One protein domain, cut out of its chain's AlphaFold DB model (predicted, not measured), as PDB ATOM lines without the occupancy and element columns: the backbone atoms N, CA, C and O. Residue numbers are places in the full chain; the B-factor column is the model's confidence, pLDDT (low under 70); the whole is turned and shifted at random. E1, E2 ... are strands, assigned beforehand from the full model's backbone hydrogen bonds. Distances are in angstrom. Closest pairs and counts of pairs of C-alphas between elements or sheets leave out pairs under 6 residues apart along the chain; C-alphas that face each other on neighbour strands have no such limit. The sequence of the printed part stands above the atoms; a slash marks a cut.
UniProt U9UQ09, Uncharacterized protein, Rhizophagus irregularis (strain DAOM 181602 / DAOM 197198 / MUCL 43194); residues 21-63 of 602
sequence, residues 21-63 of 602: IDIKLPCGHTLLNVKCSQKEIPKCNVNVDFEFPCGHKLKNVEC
ATOM      1  N   ILE A  21     220.075 279.591 221.220       73.31
ATOM      2  CA  ILE A  21     219.315 278.391 221.556       73.31
ATOM      3  C   ILE A  21     219.626 277.287 220.553       73.31
ATOM      4  O   ILE A  21     219.890 277.543 219.375       73.31
ATOM      5  N   ASP A  22     219.548 276.052 221.028       74.06
ATOM      6  CA  ASP A  22     219.689 274.875 220.190       74.06
ATOM      7  C   ASP A  22     218.308 274.463 219.679       74.06
ATOM      8  O   ASP A  22     217.405 274.144 220.455       74.06
ATOM      9  N   ILE A  23     218.119 274.490 218.360       73.94
ATOM     10  CA  ILE A  23     216.828 274.185 217.738       73.94
ATOM     11  C   ILE A  23     216.885 272.787 217.138       73.94
ATOM     12  O   ILE A  23     217.646 272.529 216.203       73.94
ATOM     13  N   LYS A  24     216.034 271.887 217.635       73.56
ATOM     14  CA  LYS A  24     215.822 270.575 217.022       73.56
ATOM     15  C   LYS A  24     214.909 270.723 215.806       73.56
ATOM     16  O   LYS A  24     213.736 271.060 215.938       73.56
ATOM     17  N   LEU A  25     215.452 270.481 214.619       74.62
ATOM     18  CA  LEU A  25     214.707 270.563 213.367       74.62
ATOM     19  C   LEU A  25     213.845 269.308 213.139       74.62
ATOM     20  O   LEU A  25     214.191 268.229 213.628       74.62
ATOM     21  N   PRO A  26     212.780 269.392 212.315       70.81
ATOM     22  CA  PRO A  26     211.925 268.247 211.972       70.81
ATOM     23  C   PRO A  26     212.675 267.063 211.344       70.81
ATOM     24  O   PRO A  26     212.236 265.923 211.442       70.81
ATOM     25  N   CYS A  27     213.839 267.311 210.733       69.94
ATOM     26  CA  CYS A  27     214.718 266.268 210.206       69.94
ATOM     27  C   CYS A  27     215.508 265.505 211.290       69.94
ATOM     28  O   CYS A  27     216.350 264.678 210.947       69.94
ATOM     29  N   GLY A  28     215.274 265.804 212.573       72.06
ATOM     30  CA  GLY A  28     215.905 265.170 213.731       72.06
ATOM     31  C   GLY A  28     217.249 265.777 214.149       72.06
ATOM     32  O   GLY A  28     217.714 265.479 215.246       72.06
ATOM     33  N   HIS A  29     217.851 266.637 213.320       78.00
ATOM     34  CA  HIS A  29     219.132 267.291 213.605       78.00
ATOM     35  C   HIS A  29     218.960 268.566 214.435       78.00
ATOM     36  O   HIS A  29     218.030 269.339 214.207       78.00
ATOM     37  N   THR A  30     219.898 268.815 215.345       73.50
ATOM     38  CA  THR A  30     219.925 270.020 216.179       73.50
ATOM     39  C   THR A  30     220.867 271.056 215.572       73.50
ATOM     40  O   THR A  30     222.044 270.766 215.356       73.50
ATOM     41  N   LEU A  31     220.361 272.256 215.288       73.12
ATOM     42  CA  LEU A  31     221.198 273.406 214.953       73.12
ATOM     43  C   LEU A  31     221.624 274.094 216.242       73.12
ATOM     44  O   LEU A  31     220.770 274.529 217.013       73.12
ATOM     45  N   LEU A  32     222.933 274.181 216.452       72.81
ATOM     46  CA  LEU A  32     223.502 274.781 217.649       72.81
ATOM     47  C   LEU A  32     223.623 276.299 217.496       72.81
ATOM     48  O   LEU A  32     223.972 276.794 216.421       72.81
ATOM     49  N   ASN A  33     223.402 277.018 218.591       69.12
ATOM     50  CA  ASN A  33     223.620 278.462 218.706       69.12
ATOM     51  C   ASN A  33     222.800 279.355 217.744       69.12
ATOM     52  O   ASN A  33     223.302 280.358 217.228       69.12
ATOM     53  N   VAL A  34     221.529 279.027 217.495       69.69
ATOM     54  CA  VAL A  34     220.627 279.888 216.711       69.69
ATOM     55  C   VAL A  34     220.128 281.031 217.595       69.69
ATOM     56  O   VAL A  34     219.659 280.802 218.706       69.69
ATOM     57  N   LYS A  35     220.205 282.284 217.130       71.62
ATOM     58  CA  LYS A  35     219.697 283.428 217.904       71.62
ATOM     59  C   LYS A  35     218.181 283.317 218.063       71.62
ATOM     60  O   LYS A  35     217.462 283.279 217.068       71.62
ATOM     61  N   CYS A  36     217.696 283.342 219.303       66.75
ATOM     62  CA  CYS A  36     216.269 283.232 219.626       66.75
ATOM     63  C   CYS A  36     215.403 284.311 218.937       66.75
ATOM     64  O   CYS A  36     214.241 284.074 218.628       66.75
ATOM     65  N   SER A  37     215.978 285.477 218.622       66.75
ATOM     66  CA  SER A  37     215.306 286.580 217.916       66.75
ATOM     67  C   SER A  37     215.139 286.401 216.395       66.75
ATOM     68  O   SER A  37     214.575 287.280 215.738       66.75
ATOM     69  N   GLN A  38     215.627 285.307 215.806       67.62
ATOM     70  CA  GLN A  38     215.579 285.081 214.360       67.62
ATOM     71  C   GLN A  38     214.209 284.520 213.931       67.62
ATOM     72  O   GLN A  38     213.851 283.402 214.287       67.62
ATOM     73  N   LYS A  39     213.435 285.307 213.161       60.72
ATOM     74  CA  LYS A  39     212.042 284.984 212.769       60.72
ATOM     75  C   LYS A  39     211.916 283.784 211.812       60.72
ATOM     76  O   LYS A  39     210.870 283.147 211.786       60.72
ATOM     77  N   GLU A  40     212.965 283.459 211.053       65.88
ATOM     78  CA  GLU A  40     213.002 282.303 210.147       65.88
ATOM     79  C   GLU A  40     213.987 281.239 210.645       65.88
ATOM     80  O   GLU A  40     215.158 281.526 210.908       65.88
ATOM     81  N   ILE A  41     213.517 279.994 210.743       68.06
ATOM     82  CA  ILE A  41     214.329 278.845 211.157       68.06
ATOM     83  C   ILE A  41     215.362 278.533 210.053       68.06
ATOM     84  O   ILE A  41     214.965 278.293 208.907       68.06
ATOM     85  N   PRO A  42     216.677 278.493 210.352       68.38
ATOM     86  CA  PRO A  42     217.696 278.192 209.350       68.38
ATOM     87  C   PRO A  42     217.567 276.769 208.789       68.38
ATOM     88  O   PRO A  42     217.204 275.820 209.486       68.38
ATOM     89  N   LYS A  43     217.916 276.600 207.510       72.81
ATOM     90  CA  LYS A  43     217.943 275.291 206.843       72.81
ATOM     91  C   LYS A  43     219.050 274.401 207.427       72.81
ATOM     92  O   LYS A  43     220.158 274.863 207.675       72.81
ATOM     93  N   CYS A  44     218.772 273.106 207.590       75.06
ATOM     94  CA  CYS A  44     219.725 272.138 208.144       75.06
ATOM     95  C   CYS A  44     220.946 271.912 207.231       75.06
ATOM     96  O   CYS A  44     220.828 271.205 206.229       75.06
ATOM     97  N   ASN A  45     222.114 272.443 207.595       72.19
ATOM     98  CA  ASN A  45     223.381 272.304 206.859       72.19
ATOM     99  C   ASN A  45     224.203 271.054 207.235       72.19
ATOM    100  O   ASN A  45     225.308 270.877 206.727       72.19
ATOM    101  N   VAL A  46     223.679 270.177 208.099       77.50
ATOM    102  CA  VAL A  46     224.358 268.930 208.480       77.50
ATOM    103  C   VAL A  46     224.528 268.043 207.246       77.50
ATOM    104  O   VAL A  46     223.549 267.728 206.564       77.50
ATOM    105  N   ASN A  47     225.771 267.651 206.961       77.81
ATOM    106  CA  ASN A  47     226.096 266.714 205.892       77.81
ATOM    107  C   ASN A  47     225.720 265.298 206.313       77.81
ATOM    108  O   ASN A  47     226.165 264.811 207.350       77.81
ATOM    109  N   VAL A  48     224.920 264.635 205.490       79.69
ATOM    110  CA  VAL A  48     224.472 263.265 205.728       79.69
ATOM    111  C   VAL A  48     224.607 262.434 204.463       79.69
ATOM    112  O   VAL A  48     224.510 262.953 203.347       79.69
ATOM    113  N   ASP A  49     224.800 261.133 204.641       78.81
ATOM    114  CA  ASP A  49     224.710 260.171 203.551       78.81
ATOM    115  C   ASP A  49     223.230 259.909 203.252       78.81
ATOM    116  O   ASP A  49     222.441 259.580 204.140       78.81
ATOM    117  N   PHE A  50     222.835 260.106 201.997       78.69
ATOM    118  CA  PHE A  50     221.460 259.947 201.542       78.69
ATOM    119  C   PHE A  50     221.350 258.757 200.592       78.69
ATOM    120  O   PHE A  50     222.028 258.706 199.567       78.69
ATOM    121  N   GLU A  51     220.473 257.811 200.916       78.88
ATOM    122  CA  GLU A  51     220.123 256.699 200.036       78.88
ATOM    123  C   GLU A  51     218.829 257.035 199.290       78.88
ATOM    124  O   GLU A  51     217.786 257.289 199.896       78.88
ATOM    125  N   PHE A  52     218.898 257.087 197.960       78.75
ATOM    126  CA  PHE A  52     217.713 257.282 197.132       78.75
ATOM    127  C   PHE A  52     216.789 256.052 197.232       78.75
ATOM    128  O   PHE A  52     217.290 254.943 197.394       78.75
ATOM    129  N   PRO A  53     215.469 256.177 196.977       78.56
ATOM    130  CA  PRO A  53     214.554 255.025 196.909       78.56
ATOM    131  C   PRO A  53     214.956 253.945 195.890       78.56
ATOM    132  O   PRO A  53     214.468 252.823 195.937       78.56
ATOM    133  N   CYS A  54     215.840 254.285 194.944       79.25
ATOM    134  CA  CYS A  54     216.437 253.345 194.001       79.25
ATOM    135  C   CYS A  54     217.661 252.577 194.548       79.25
ATOM    136  O   CYS A  54     218.278 251.850 193.777       79.25
ATOM    137  N   GLY A  55     218.029 252.752 195.823       77.00
ATOM    138  CA  GLY A  55     219.144 252.073 196.506       77.00
ATOM    139  C   GLY A  55     220.529 252.703 196.300       77.00
ATOM    140  O   GLY A  55     221.515 252.262 196.887       77.00
ATOM    141  N   HIS A  56     220.641 253.742 195.469       81.88
ATOM    142  CA  HIS A  56     221.911 254.434 195.222       81.88
ATOM    143  C   HIS A  56     222.232 255.422 196.352       81.88
ATOM    144  O   HIS A  56     221.353 256.165 196.794       81.88
ATOM    145  N   LYS A  57     223.497 255.477 196.782       81.19
ATOM    146  CA  LYS A  57     223.950 256.309 197.910       81.19
ATOM    147  C   LYS A  57     224.696 257.548 197.427       81.19
ATOM    148  O   LYS A  57     225.625 257.449 196.631       81.19
ATOM    149  N   LEU A  58     224.322 258.711 197.950       78.31
ATOM    150  CA  LEU A  58     225.009 259.978 197.733       78.31
ATOM    151  C   LEU A  58     225.579 260.462 199.065       78.31
ATOM    152  O   LEU A  58     224.833 260.671 200.019       78.31
ATOM    153  N   LYS A  59     226.904 260.599 199.133       81.00
ATOM    154  CA  LYS A  59     227.605 260.964 200.369       81.00
ATOM    155  C   LYS A  59     227.691 262.474 200.556       81.00
ATOM    156  O   LYS A  59     227.768 263.200 199.566       81.00
ATOM    157  N   ASN A  60     227.768 262.910 201.814       76.19
ATOM    158  CA  ASN A  60     228.025 264.304 202.202       76.19
ATOM    159  C   ASN A  60     227.054 265.320 201.580       76.19
ATOM    160  O   ASN A  60     227.478 266.278 200.929       76.19
ATOM    161  N   VAL A  61     225.748 265.111 201.756       78.69
ATOM    162  CA  VAL A  61     224.736 266.051 201.266       78.69
ATOM    163  C   VAL A  61     224.148 266.860 202.412       78.69
ATOM    164  O   VAL A  61     223.715 266.290 203.410       78.69
ATOM    165  N   GLU A  62     224.070 268.182 202.249       79.75
ATOM    166  CA  GLU A  62     223.377 269.059 203.193       79.75
ATOM    167  C   GLU A  62     221.920 268.602 203.368       79.75
ATOM    168  O   GLU A  62     221.159 268.504 202.398       79.75
ATOM    169  N   CYS A  63     221.520 268.328 204.611       74.62
ATOM    170  CA  CYS A  63     220.241 267.701 204.928       74.62
ATOM    171  C   CYS A  63     219.027 268.456 204.357       74.62
ATOM    172  O   CYS A  63     218.036 267.821 203.997       74.62
TER     173      CYS A  63
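Overview. This is residues 21 to 63 of the 602 residues of an uncharacterized protein of Rhizophagus irregularis (strain DAOM 181602 / DAOM 197198 / MUCL 43194) (UniProt U9UQ09). Two separate strand hairpins stand one after the other along a rod, the first made of E1 and E2, the second of E3 and E4, each a narrow two-stranded ribbon. Both hairpins have their turns, residues 25 to 29 and 52 to 56, toward the same end of the rod, and a long link, residues 36 to 46, loops round at the other end and folds back past the first hairpin to reach the second. The printed part has 43 residues with no named helix and four named strands, E1, E2, E3 and E4 in that order along the chain, in two antiparallel sheets, E1 - E2 and E3 - E4. The class is all strand, though under half of the residues, 21 of 43, are in named elements. The whole is loose, with a radius of gyration of the C-alphas of 13.0 A and spans of 41 by 15 by 13 A.

Along the chain. E1 is residues 21 to 24, 9.7 A from first to last C-alpha, and begins at C-alpha 21, (219.315, 278.391, 221.556). E2 is residues 30 to 35, 13.5 A long, and ends at C-alpha 35, (219.697, 283.428, 217.904). E3 is residues 47 to 51, 13.0 A long. E4 is residues 57 to 62, 13.8 A long, and ends at C-alpha 62, (223.377, 269.059, 203.193).

Arrangement. E1 and E2 form a hairpin of antiparallel neighbour strands, with 145 degrees between their N-to-C directions. The C-alphas of Lys 24 and Thr 30 face each other at 4.2 A. N 21 and O 34 are within hydrogen-bond range at 2.8 A, and so are N 31 and O 23 at 2.9 A. E2 and E3 are apart, with no C-alpha of the one within 8 A of the other. E3 and E4 form the second hairpin, antiparallel at 150 degrees. The C-alphas of Asp 49 and Lys 59 face each other at 4.4 A. N 58 and O 50 are within hydrogen-bond range at 2.8 A, and so are N 48 and O 61 at 2.9 A. E1 is apart from both E3 and E4, and E2 is apart from E4.

Size, cuts and confidence. The two C-alphas farthest apart are those of Ser 37 and Cys 54, 41.0 A. The first and last printed C-alphas, of Ile 21 and Cys 63, are 19.8 A apart. The printed part has no cut. The links from E1 to E2 and from E3 to E4 are tight, with 5 residues each, and the link from E2 to E3 is long, with 11 residues. The mean pLDDT of the printed part is 74.2, and 10 residues are under 70: residue 27, residues 33 to 34 and residues 36 to 42.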